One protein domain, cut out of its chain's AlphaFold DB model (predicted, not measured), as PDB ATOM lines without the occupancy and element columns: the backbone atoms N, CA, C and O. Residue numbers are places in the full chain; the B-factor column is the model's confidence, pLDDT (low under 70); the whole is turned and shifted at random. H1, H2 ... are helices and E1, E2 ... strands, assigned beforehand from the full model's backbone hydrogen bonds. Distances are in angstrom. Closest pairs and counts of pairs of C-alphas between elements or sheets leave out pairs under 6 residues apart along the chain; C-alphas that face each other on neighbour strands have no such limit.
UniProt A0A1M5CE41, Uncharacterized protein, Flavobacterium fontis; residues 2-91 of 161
ATOM      1  N   THR A   2      26.005  15.715  -6.080       79.38
ATOM      2  CA  THR A   2      25.888  15.109  -4.733       79.38
ATOM      3  C   THR A   2      24.784  14.050  -4.599       79.38
ATOM      4  O   THR A   2      25.014  12.998  -4.010       79.38
ATOM      5  N   VAL A   3      23.613  14.281  -5.200       85.19
ATOM      6  CA  VAL A   3      22.456  13.365  -5.134       85.19
ATOM      7  C   VAL A   3      22.748  11.999  -5.772       85.19
ATOM      8  O   VAL A   3      22.408  10.969  -5.200       85.19
ATOM      9  N   ILE A   4      23.447  11.968  -6.910       91.38
ATOM     10  CA  ILE A   4      23.774  10.724  -7.631       91.38
ATOM     11  C   ILE A   4      24.685   9.826  -6.781       91.38
ATOM     12  O   ILE A   4      24.477   8.616  -6.708       91.38
ATOM     13  N   ILE A   5      25.657  10.421  -6.080       88.69
ATOM     14  CA  ILE A   5      26.574   9.693  -5.190       88.69
ATOM     15  C   ILE A   5      25.802   9.051  -4.030       88.69
ATOM     16  O   ILE A   5      26.068   7.903  -3.671       88.69
ATOM     17  N   ILE A   6      24.826   9.769  -3.465       88.56
ATOM     18  CA  ILE A   6      23.966   9.253  -2.392       88.56
ATOM     19  C   ILE A   6      23.127   8.076  -2.903       88.56
ATOM     20  O   ILE A   6      23.093   7.038  -2.244       88.56
ATOM     21  N   ILE A   7      22.517   8.195  -4.087       91.62
ATOM     22  CA  ILE A   7      21.719   7.123  -4.708       91.62
ATOM     23  C   ILE A   7      22.578   5.875  -4.954       91.62
ATOM     24  O   ILE A   7      22.182   4.762  -4.607       91.62
ATOM     25  N   PHE A   8      23.786   6.040  -5.492       91.38
ATOM     26  CA  PHE A   8      24.689   4.914  -5.724       91.38
ATOM     27  C   PHE A   8      25.093   4.216  -4.417       91.38
ATOM     28  O   PHE A   8      25.062   2.987  -4.317       91.38
ATOM     29  N   ARG A   9      25.431   4.991  -3.377       90.19
ATOM     30  CA  ARG A   9      25.723   4.445  -2.041       90.19
ATOM     31  C   ARG A   9      24.522   3.730  -1.448       90.19
ATOM     32  O   ARG A   9      24.704   2.681  -0.834       90.19
ATOM     33  N   PHE A  10      23.324   4.262  -1.656       91.06
ATOM     34  CA  PHE A  10      22.090   3.631  -1.222       91.06
ATOM     35  C   PHE A  10      21.935   2.234  -1.827       91.06
ATOM     36  O   PHE A  10      21.840   1.266  -1.072       91.06
ATOM     37  N   PHE A  11      22.013   2.101  -3.154       92.31
ATOM     38  CA  PHE A  11      21.940   0.786  -3.798       92.31
ATOM     39  C   PHE A  11      23.046  -0.147  -3.303       92.31
ATOM     40  O   PHE A  11      22.773  -1.287  -2.932       92.31
ATOM     41  N   LYS A  12      24.284   0.349  -3.177       89.00
ATOM     42  CA  LYS A  12      25.399  -0.440  -2.633       89.00
ATOM     43  C   LYS A  12      25.123  -0.966  -1.218       89.00
ATOM     44  O   LYS A  12      25.525  -2.083  -0.908       89.00
ATOM     45  N   ILE A  13      24.476  -0.181  -0.356       89.56
ATOM     46  CA  ILE A  13      24.111  -0.591   1.011       89.56
ATOM     47  C   ILE A  13      22.921  -1.556   0.997       89.56
ATOM     48  O   ILE A  13      22.903  -2.504   1.779       89.56
ATOM     49  N   LEU A  14      21.953  -1.360   0.099       89.56
ATOM     50  CA  LEU A  14      20.758  -2.197  -0.001       89.56
ATOM     51  C   LEU A  14      21.097  -3.672  -0.272       89.56
ATOM     52  O   LEU A  14      20.468  -4.554   0.318       89.56
ATOM     53  N   PHE A  15      22.119  -3.921  -1.098       90.06
ATOM     54  CA  PHE A  15      22.610  -5.262  -1.440       90.06
ATOM     55  C   PHE A  15      23.617  -5.852  -0.432       90.06
ATOM     56  O   PHE A  15      24.072  -6.979  -0.617       90.06
ATOM     57  N   ARG A  16      23.986  -5.140   0.645       87.31
ATOM     58  CA  ARG A  16      24.858  -5.693   1.699       87.31
ATOM     59  C   ARG A  16      24.066  -6.552   2.683       87.31
ATOM     60  O   ARG A  16      22.947  -6.209   3.055       87.31
ATOM     61  N   LEU A  17      24.697  -7.624   3.171       85.88
ATOM     62  CA  LEU A  17      24.150  -8.478   4.235       85.88
ATOM     63  C   LEU A  17      23.965  -7.690   5.539       85.88
ATOM     64  O   LEU A  17      22.889  -7.702   6.131       85.88
ATOM     65  N   ASN A  18      24.998  -6.954   5.957       86.69
ATOM     66  CA  ASN A  18      24.931  -6.082   7.121       86.69
ATOM     67  C   ASN A  18      24.669  -4.632   6.693       86.69
ATOM     68  O   ASN A  18      25.521  -3.983   6.079       86.69
ATOM     69  N   LYS A  19      23.475  -4.141   7.034       88.12
ATOM     70  CA  LYS A  19      22.961  -2.812   6.671       88.12
ATOM     71  C   LYS A  19      23.061  -1.796   7.810       88.12
ATOM     72  O   LYS A  19      22.623  -0.656   7.652       88.12
ATOM     73  N   ARG A  20      23.595  -2.204   8.967       89.94
ATOM     74  CA  ARG A  20      23.713  -1.338  10.144       89.94
ATOM     75  C   ARG A  20      24.783  -0.277   9.926       89.94
ATOM     76  O   ARG A  20      25.746  -0.493   9.189       89.94
ATOM     77  N   LEU A  21      24.591   0.871  10.571       91.44
ATOM     78  CA  LEU A  21      25.576   1.941  10.574       91.44
ATOM     79  C   LEU A  21      26.652   1.621  11.618       91.44
ATOM     80  O   LEU A  21      26.410   1.703  12.826       91.44
ATOM     81  N   GLU A  22      27.840   1.263  11.147       90.38
ATOM     82  CA  GLU A  22      28.966   0.898  12.005       90.38
ATOM     83  C   GLU A  22      30.030   1.981  11.969       90.38
ATOM     84  O   GLU A  22      30.435   2.450  10.905       90.38
ATOM     85  N   GLU A  23      30.475   2.375  13.155       92.25
ATOM     86  CA  GLU A  23      31.615   3.259  13.326       92.25
ATOM     87  C   GLU A  23      32.882   2.446  13.067       92.25
ATOM     88  O   GLU A  23      33.105   1.421  13.711       92.25
ATOM     89  N   SER A  24      33.657   2.850  12.065       89.62
ATOM     90  CA  SER A  24      34.956   2.241  11.783       89.62
ATOM     91  C   SER A  24      36.070   3.017  12.468       89.62
ATOM     92  O   SER A  24      37.026   2.411  12.935       89.62
ATOM     93  N   GLU A  25      35.957   4.343  12.487       88.50
ATOM     94  CA  GLU A  25      36.923   5.241  13.103       88.50
ATOM     95  C   GLU A  25      36.208   6.536  13.499       88.50
ATOM     96  O   GLU A  25      35.491   7.121  12.683       88.50
ATOM     97  N   LEU A  26      36.391   6.984  14.737       90.25
ATOM     98  CA  LEU A  26      36.020   8.325  15.176       90.25
ATOM     99  C   LEU A  26      37.024   8.766  16.236       90.25
ATOM    100  O   LEU A  26      36.920   8.424  17.414       90.25
ATOM    101  N   HIS A  27      38.017   9.532  15.804       88.44
ATOM    102  CA  HIS A  27      39.042  10.076  16.681       88.44
ATOM    103  C   HIS A  27      39.068  11.588  16.556       88.44
ATOM    104  O   HIS A  27      39.135  12.141  15.459       88.44
ATOM    105  N   TYR A  28      39.031  12.264  17.695       84.88
ATOM    106  CA  TYR A  28      39.189  13.704  17.764       84.88
ATOM    107  C   TYR A  28      40.063  14.053  18.960       84.88
ATOM    108  O   TYR A  28      39.942  13.476  20.043       84.88
ATOM    109  N   PHE A  29      40.973  14.997  18.752       75.12
ATOM    110  CA  PHE A  29      41.849  15.478  19.808       75.12
ATOM    111  C   PHE A  29      41.225  16.709  20.455       75.12
ATOM    112  O   PHE A  29      41.010  17.724  19.799       75.12
ATOM    113  N   ASN A  30      40.928  16.598  21.748       69.81
ATOM    114  CA  ASN A  30      40.300  17.658  22.542       69.81
ATOM    115  C   ASN A  30      41.123  18.054  23.782       69.81
ATOM    116  O   ASN A  30      40.669  18.800  24.643       69.81
ATOM    117  N   LYS A  31      42.340  17.521  23.930       63.53
ATOM    118  CA  LYS A  31      43.205  17.883  25.057       63.53
ATOM    119  C   LYS A  31      43.984  19.146  24.700       63.53
ATOM    120  O   LYS A  31      44.728  19.138  23.729       63.53
ATOM    121  N   HIS A  32      43.832  20.183  25.524       63.22
ATOM    122  CA  HIS A  32      44.588  21.441  25.453       63.22
ATOM    123  C   HIS A  32      44.405  22.216  24.144       63.22
ATOM    124  O   HIS A  32      45.372  22.572  23.475       63.22
ATOM    125  N   LEU A  33      43.150  22.490  23.790       72.38
ATOM    126  CA  LEU A  33      42.834  23.350  22.658       72.38
ATOM    127  C   LEU A  33      42.946  24.831  23.053       72.38
ATOM    128  O   LEU A  33      42.450  25.247  24.101       72.38
ATOM    129  N   PHE A  34      43.584  25.624  22.194       71.50
ATOM    130  CA  PHE A  34      43.734  27.079  22.327       71.50
ATOM    131  C   PHE A  34      42.821  27.810  21.338       71.50
ATOM    132  O   PHE A  34      42.475  27.250  20.299       71.50
ATOM    133  N   GLU A  35      42.476  29.072  21.604       68.19
ATOM    134  CA  GLU A  35      41.555  29.858  20.755       68.19
ATOM    135  C   GLU A  35      41.983  29.940  19.274       68.19
ATOM    136  O   GLU A  35      41.134  29.950  18.389       68.19
ATOM    137  N   GLN A  36      43.291  29.926  18.990       72.94
ATOM    138  CA  GLN A  36      43.855  29.957  17.628       72.94
ATOM    139  C   GLN A  36      44.325  28.582  17.119       72.94
ATOM    140  O   GLN A  36      45.086  28.497  16.157       72.94
ATOM    141  N   SER A  37      43.932  27.495  17.785       80.56
ATOM    142  CA  SER A  37      44.327  26.141  17.388       80.56
ATOM    143  C   SER A  37      43.324  25.493  16.431       80.56
ATOM    144  O   SER A  37      42.236  26.012  16.169       80.56
ATOM    145  N   PHE A  38      43.710  24.338  15.893       83.75
ATOM    146  CA  PHE A  38      42.877  23.539  15.007       83.75
ATOM    147  C   PHE A  38      42.385  22.282  15.717       83.75
ATOM    148  O   PHE A  38      43.138  21.631  16.441       83.75
ATOM    149  N   VAL A  39      41.140  21.901  15.447       87.56
ATOM    150  CA  VAL A  39      40.586  20.604  15.842       87.56
ATOM    151  C   VAL A  39      40.610  19.693  14.636       87.56
ATOM    152  O   VAL A  39      40.056  20.022  13.587       87.56
ATOM    153  N   ILE A  40      41.237  18.537  14.804       87.12
ATOM    154  CA  ILE A  40      41.305  17.499  13.785       87.12
ATOM    155  C   ILE A  40      40.353  16.381  14.200       87.12
ATOM    156  O   ILE A  40      40.476  15.825  15.294       87.12
ATOM    157  N   ILE A  41      39.403  16.070  13.323       89.81
ATOM    158  CA  ILE A  41      38.431  14.992  13.491       89.81
ATOM    159  C   ILE A  41      38.674  13.990  12.370       89.81
ATOM    160  O   ILE A  41      38.442  14.305  11.203       89.81
ATOM    161  N   ASN A  42      39.136  12.790  12.713       91.62
ATOM    162  CA  ASN A  42      39.183  11.667  11.788       91.62
ATOM    163  C   ASN A  42      37.927  10.814  11.964       91.62
ATOM    164  O   ASN A  42      37.626  10.388  13.081       91.62
ATOM    165  N   TYR A  43      37.188  10.588  10.883       93.25
ATOM    166  CA  TYR A  43      35.929   9.858  10.924       93.25
ATOM    167  C   TYR A  43      35.748   8.943   9.711       93.25
ATOM    168  O   TYR A  43      35.951   9.317   8.552       93.25
ATOM    169  N   SER A  44      35.277   7.730   9.979       92.81
ATOM    170  CA  SER A  44      34.964   6.723   8.976       92.81
ATOM    171  C   SER A  44      33.840   5.823   9.469       92.81
ATOM    172  O   SER A  44      33.911   5.237  10.549       92.81
ATOM    173  N   PHE A  45      32.785   5.695   8.666       93.19
ATOM    174  CA  PHE A  45      31.618   4.884   8.996       93.19
ATOM    175  C   PHE A  45      31.265   3.961   7.835       93.19
ATOM    176  O   PHE A  45      31.187   4.370   6.670       93.19
ATOM    177  N   LYS A  46      30.991   2.696   8.150       92.00
ATOM    178  CA  LYS A  46      30.441   1.751   7.180       92.00
ATOM    179  C   LYS A  46      28.948   2.001   7.030       92.00
ATOM    180  O   LYS A  46      28.242   2.222   8.006       92.00
ATOM    181  N   ASN A  47      28.472   1.905   5.790       92.44
ATOM    182  CA  ASN A  47      27.067   2.107   5.424       92.44
ATOM    183  C   ASN A  47      26.534   3.527   5.706       92.44
ATOM    184  O   ASN A  47      25.324   3.725   5.821       92.44
ATOM    185  N   ALA A  48      27.421   4.525   5.762       93.38
ATOM    186  CA  ALA A  48      27.029   5.928   5.742       93.38
ATOM    187  C   ALA A  48      26.689   6.378   4.313       93.38
ATOM    188  O   ALA A  48      27.422   6.101   3.358       93.38
ATOM    189  N   LEU A  49      25.581   7.101   4.168       93.00
ATOM    190  CA  LEU A  49      25.224   7.793   2.931       93.00
ATOM    191  C   LEU A  49      25.982   9.113   2.845       93.00
ATOM    192  O   LEU A  49      26.679   9.366   1.859       93.00
ATOM    193  N   TYR A  50      25.876   9.911   3.906       94.19
ATOM    194  CA  TYR A  50      26.546  11.193   4.049       94.19
ATOM    195  C   TYR A  50      26.827  11.507   5.522       94.19
ATOM    196  O   TYR A  50      26.275  10.895   6.442       94.19
ATOM    197  N   TYR A  51      27.683  12.498   5.707       95.00
ATOM    198  CA  TYR A  51      28.093  13.073   6.974       95.00
ATOM    199  C   TYR A  51      27.622  14.520   7.038       95.00
ATOM    200  O   TYR A  51      27.397  15.151   6.005       95.00
ATOM    201  N   SER A  52      27.454  15.059   8.236       93.44
ATOM    202  CA  SER A  52      27.129  16.464   8.418       93.44
ATOM    203  C   SER A  52      27.841  17.024   9.635       93.44
ATOM    204  O   SER A  52      27.775  16.438  10.712       93.44
ATOM    205  N   PHE A  53      28.504  18.163   9.455       93.50
ATOM    206  CA  PHE A  53      29.100  18.939  10.539       93.50
ATOM    207  C   PHE A  53      28.369  20.273  10.642       93.50
ATOM    208  O   PHE A  53      28.372  21.054   9.687       93.50
ATOM    209  N   ASN A  54      27.723  20.539  11.779       91.44
ATOM    210  CA  ASN A  54      26.923  21.749  12.010       91.44
ATOM    211  C   ASN A  54      25.922  22.033  10.867       91.44
ATOM    212  O   ASN A  54      25.742  23.172  10.443       91.44
ATOM    213  N   GLY A  55      25.313  20.978  10.313       88.44
ATOM    214  CA  GLY A  55      24.353  21.066   9.208       88.44
ATOM    215  C   GLY A  55      24.966  21.053   7.801       88.44
ATOM    216  O   GLY A  55      24.239  20.825   6.835       88.44
ATOM    217  N   LYS A  56      26.288  21.220   7.651       91.06
ATOM    218  CA  LYS A  56      26.961  21.168   6.342       91.06
ATOM    219  C   LYS A  56      27.205  19.725   5.913       91.06
ATOM    220  O   LYS A  56      27.943  19.004   6.577       91.06
ATOM    221  N   ILE A  57      26.603  19.331   4.791       91.88
ATOM    222  CA  ILE A  57      26.676  17.969   4.249       91.88
ATOM    223  C   ILE A  57      28.044  17.706   3.619       91.88
ATOM    224  O   ILE A  57      28.537  18.489   2.807       91.88
ATOM    225  N   GLU A  58      28.605  16.546   3.929       91.62
ATOM    226  CA  GLU A  58      29.862  16.045   3.404       91.62
ATOM    227  C   GLU A  58      29.706  14.583   2.981       91.62
ATOM    228  O   GLU A  58      29.112  13.760   3.676       91.62
ATOM    229  N   LEU A  59      30.204  14.244   1.794       90.69
ATOM    230  CA  LEU A  59      30.081  12.887   1.254       90.69
ATOM    231  C   LEU A  59      31.326  12.050   1.542       90.69
ATOM    232  O   LEU A  59      31.269  10.824   1.521       90.69
ATOM    233  N   THR A  60      32.460  12.675   1.811       89.31
ATOM    234  CA  THR A  60      33.730  11.990   2.031       89.31
ATOM    235  C   THR A  60      33.921  11.665   3.506       89.31
ATOM    236  O   THR A  60      33.610  12.472   4.377       89.31
ATOM    237  N   SER A  61      34.403  10.456   3.780       90.44
ATOM    238  CA  SER A  61      35.020  10.107   5.061       90.44
ATOM    239  C   SER A  61      36.480  10.549   5.065       90.44
ATOM    240  O   SER A  61      37.075  10.683   3.992       90.44
ATOM    241  N   GLY A  62      37.064  10.705   6.248       91.00
ATOM    242  CA  GLY A  62      38.478  11.015   6.417       91.00
ATOM    243  C   GLY A  62      38.700  12.065   7.492       91.00
ATOM    244  O   GLY A  62      38.019  12.084   8.513       91.00
ATOM    245  N   ILE A  63      39.665  12.944   7.242       89.06
ATOM    246  CA  ILE A  63      40.107  13.948   8.204       89.06
ATOM    247  C   ILE A  63      39.444  15.287   7.888       89.06
ATOM    248  O   ILE A  63      39.607  15.829   6.793       89.06
ATOM    249  N   LYS A  64      38.744  15.853   8.872       89.44
ATOM    250  CA  LYS A  64      38.250  17.229   8.844       89.44
ATOM    251  C   LYS A  64      39.018  18.079   9.838       89.44
ATOM    252  O   LYS A  64      39.177  17.698  10.994       89.44
ATOM    253  N   ILE A  65      39.466  19.240   9.379       88.06
ATOM    254  CA  ILE A  65      40.184  20.213  10.195       88.06
ATOM    255  C   ILE A  65      39.281  21.430  10.371       88.06
ATOM    256  O   ILE A  65      38.817  22.014   9.389       88.06
ATOM    257  N   PHE A  66      39.028  21.802  11.619       87.69
ATOM    258  CA  PHE A  66      38.270  22.991  11.988       87.69
ATOM    259  C   PHE A  66      39.199  24.000  12.650       87.69
ATOM    260  O   PHE A  66      39.978  23.637  13.526       87.69
ATOM    261  N   ASN A  67      39.097  25.267  12.256       87.25
ATOM    262  CA  ASN A  67      39.685  26.355  13.031       87.25
ATOM    263  C   ASN A  67      38.751  26.674  14.205       87.25
ATOM    264  O   ASN A  67      37.567  26.948  13.980       87.25
ATOM    265  N   ILE A  68      39.274  26.637  15.432       84.94
ATOM    266  CA  ILE A  68      38.487  26.876  16.646       84.94
ATOM    267  C   ILE A  68      37.873  28.269  16.660       84.94
ATOM    268  O   ILE A  68      36.727  28.411  17.083       84.94
ATOM    269  N   SER A  69      38.571  29.271  16.120       82.25
ATOM    270  CA  SER A  69      38.071  30.649  16.085       82.25
ATOM    271  C   SER A  69      36.750  30.789  15.318       82.25
ATOM    272  O   SER A  69      35.977  31.706  15.577       82.25
ATOM    273  N   ASN A  70      36.489  29.884  14.368       83.19
ATOM    274  CA  ASN A  70      35.384  29.991  13.413       83.19
ATOM    275  C   ASN A  70      34.374  28.839  13.532       83.19
ATOM    276  O   ASN A  70      33.506  28.699  12.665       83.19
ATOM    277  N   VAL A  71      34.487  27.985  14.555       84.75
ATOM    278  CA  VAL A  71      33.602  26.827  14.731       84.75
ATOM    279  C   VAL A  71      32.692  27.009  15.940       84.75
ATOM    280  O   VAL A  71      33.108  27.449  17.007       84.75
ATOM    281  N   THR A  72      31.423  26.647  15.780       85.06
ATOM    282  CA  THR A  72      30.476  26.601  16.894       85.06
ATOM    283  C   THR A  72      30.858  25.471  17.849       85.06
ATOM    284  O   THR A  72      31.058  24.337  17.409       85.06
ATOM    285  N   ASN A  73      30.935  25.780  19.144       85.50
ATOM    286  CA  ASN A  73      31.105  24.810  20.221       85.50
ATOM    287  C   ASN A  73      29.743  24.589  20.906       85.50
ATOM    288  O   ASN A  73      29.152  25.577  21.350       85.50
ATOM    289  N   PRO A  74      29.226  23.352  21.000       87.81
ATOM    290  CA  PRO A  74      29.813  22.092  20.536       87.81
ATOM    291  C   PRO A  74      29.653  21.848  19.031       87.81
ATOM    292  O   PRO A  74      28.699  22.311  18.402       87.81
ATOM    293  N   ILE A  75      30.580  21.073  18.459       90.69
ATOM    294  CA  ILE A  75      30.488  20.629  17.064       90.69
ATOM    295  C   ILE A  75      29.474  19.486  16.999       90.69
ATOM    296  O   ILE A  75      29.694  18.410  17.560       90.69
ATOM    297  N   ARG A  76      28.374  19.706  16.276       93.19
ATOM    298  CA  ARG A  76      27.360  18.682  16.010       93.19
ATOM    299  C   ARG A  76      27.769  17.874  14.790       93.19
ATOM    300  O   ARG A  76      27.741  18.382  13.665       93.19
ATOM    301  N   PHE A  77      28.148  16.625  15.014       94.81
ATOM    302  CA  PHE A  77      28.518  15.688  13.965       94.81
ATOM    303  C   PHE A  77      27.426  14.633  13.796       94.81
ATOM    304  O   PHE A  77      27.155  13.848  14.699       94.81
ATOM    305  N   LYS A  78      26.799  14.597  12.621       94.94
ATOM    306  CA  LYS A  78      25.737  13.645  12.293       94.94
ATOM    307  C   LYS A  78      26.172  12.727  11.163       94.94
ATOM    308  O   LYS A  78      26.648  13.172  10.121       94.94
ATOM    309  N   VAL A  79      25.930  11.439  11.348       95.12
ATOM    310  CA  VAL A  79      26.141  10.403  10.342       95.12
ATOM    311  C   VAL A  79      24.789   9.853   9.929       95.12
ATOM    312  O   VAL A  79      24.052   9.295  10.747       95.12
ATOM    313  N   GLN A  80      24.461   9.994   8.648       93.88
ATOM    314  CA  GLN A  80      23.210   9.492   8.104       93.88
ATOM    315  C   GLN A  80      23.460   8.190   7.345       93.88
ATOM    316  O   GLN A  80      24.085   8.179   6.283       93.88
ATOM    317  N   GLY A  81      22.944   7.087   7.875       92.12
ATOM    318  CA  GLY A  81      22.732   5.855   7.124       92.12
ATOM    319  C   GLY A  81      21.332   5.821   6.516       92.12
ATOM    320  O   GLY A  81      20.509   6.714   6.731       92.12
ATOM    321  N   PHE A  82      21.050   4.764   5.757       87.94
ATOM    322  CA  PHE A  82      19.722   4.583   5.171       87.94
ATOM    323  C   PHE A  82      18.674   4.170   6.215       87.94
ATOM    324  O   PHE A  82      17.593   4.738   6.261       87.94
ATOM    325  N   PHE A  83      19.009   3.209   7.082       87.56
ATOM    326  CA  PHE A  83      18.081   2.674   8.089       87.56
ATOM    327  C   PHE A  83      18.252   3.301   9.478       87.56
ATOM    328  O   PHE A  83      17.414   3.101  10.349       87.56
ATOM    329  N   GLN A  84      19.374   3.980   9.720       91.38
ATOM    330  CA  GLN A  84      19.764   4.491  11.034       91.38
ATOM    331  C   GLN A  84      20.558   5.787  10.868       91.38
ATOM    332  O   GLN A  84      21.330   5.925   9.918       91.38
ATOM    333  N   SER A  85      20.418   6.704  11.819       93.31
ATOM    334  CA  SER A  85      21.292   7.869  11.967       93.31
ATOM    335  C   SER A  85      21.949   7.865  13.338       93.31
ATOM    336  O   SER A  85      21.350   7.408  14.310       93.31
ATOM    337  N   LYS A  86      23.166   8.398  13.410       93.62
ATOM    338  CA  LYS A  86      23.884   8.650  14.661       93.62
ATOM    339  C   LYS A  86      24.274  10.115  14.724       93.62
ATOM    340  O   LYS A  86      24.619  10.702  13.701       93.62
ATOM    341  N   GLU A  87      24.215  10.688  15.913       94.56
ATOM    342  CA  GLU A  87      24.606  12.066  16.172       94.56
ATOM    343  C   GLU A  87      25.555  12.094  17.363       94.56
ATOM    344  O   GLU A  87      25.379  11.354  18.329       94.56
ATOM    345  N   TYR A  88      26.586  12.917  17.241       92.62
ATOM    346  CA  TYR A  88      27.675  13.058  18.184       92.62
ATOM    347  C   TYR A  88      27.845  14.541  18.490       92.62
ATOM    348  O   TYR A  88      27.894  15.378  17.585       92.62
ATOM    349  N   GLU A  89      27.969  14.852  19.771       92.25
ATOM    350  CA  GLU A  89      28.237  16.200  20.247       92.25
ATOM    351  C   GLU A  89      29.687  16.270  20.719       92.25
ATOM    352  O   GLU A  89      30.060  15.708  21.750       92.25
ATOM    353  N   ILE A  90      30.531  16.921  19.922       89.38
ATOM    354  CA  ILE A  90      31.957  17.056  20.210       89.38
ATOM    355  C   ILE A  90      32.147  18.394  20.923       89.38
ATOM    356  O   ILE A  90      32.196  19.455  20.297       89.38
ATOM    357  N   GLN A  91      32.210  18.335  22.250       88.69
ATOM    358  CA  GLN A  91      32.477  19.501  23.089       88.69
ATOM    359  C   GLN A  91      33.953  19.876  22.998       88.69
ATOM    360  O   GLN A  91      34.802  19.020  23.222       88.69
TER     361      GLN A  91
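This is residues 2 to 91 of the 161 residues of an uncharacterized protein of Flavobacterium fontis (UniProt A0A1M5CE41). Two antiparallel sheets stand face to face as a small sandwich, E4, E3, E6, E7 in the one and E1, E2, E5 in the other, with their strands running nearly along one another. The helix H1 packs beside this pair on the first sheet, running along E3. The printed part has 90 residues with one named helix and seven named strands, in the order H1, E1, E2, E3, E4, E5, E6, E7, and its class is mixed, helices and strands. It is only just compact, close to loose, with a radius of gyration of the C-alphas of 14.2 A, and only just a rod, spanning 45 by 22 by 17 A.

H1, residues 2 to 14, begins with C-alpha 2 at (25.888, 15.109, -4.733) and is 18.7 A long. E1 is residues 22 to 28, 17.4 A. E2, residues 38 to 46, is the longest strand by residues, 26.3 A from C-alpha 38 at (42.877, 23.539, 15.007) to C-alpha 46. E3 is residues 48 to 53, 14.0 A, and E4 is residues 56 to 58, 6.6 A. E5 is residues 62 to 67, 16.7 A, and E6 is residues 75 to 81, 19.4 A. E7, residues 85 to 90, is 16.3 A long and ends with C-alpha 90 at (31.957, 17.056, 20.210).

H1 is on the sheet E4, E3, E6, E7, at a height over the sheet of 8.4 A. It lies over E3, along the strands, at 15 degrees to E3 on the local plane, which is fitted to only just enough C-alphas of the sheet, 6. The closest C-alphas of H1 and E3 are those of Ile 6 and Leu 49, 5.7 A apart. Every O i to N i+4 pair of H1 is within hydrogen-bond range. The hairpin E1 and E2 has N 24 and O 44 within hydrogen-bond range at 2.8 A. E2, the inner strand, also pairs with E5, N 39 and O 66 at 2.8 A. In the other sheet the hairpin E3 and E4 has N 51 and O 58 at 2.8 A, E3 and E6 have N 52 and O 78 at 2.8 A, and the hairpin E6 and E7 has N 77 and O 88 at 2.9 A. The facing parts of the two sheets are 10.2 A centre to centre, their best planes 17 degrees apart. The closest C-alphas of E2 and E6 are those of Phe 45 and Val 79, 7.9 A apart. E3 and E5 are apart.

The two C-alphas farthest apart are those of Phe 15 and Glu 35, at 45.7 A. The printed part has no cut, and no link is long. The mean pLDDT of the printed part is 88.0; residues 30 to 32 and residue 35 are under 70.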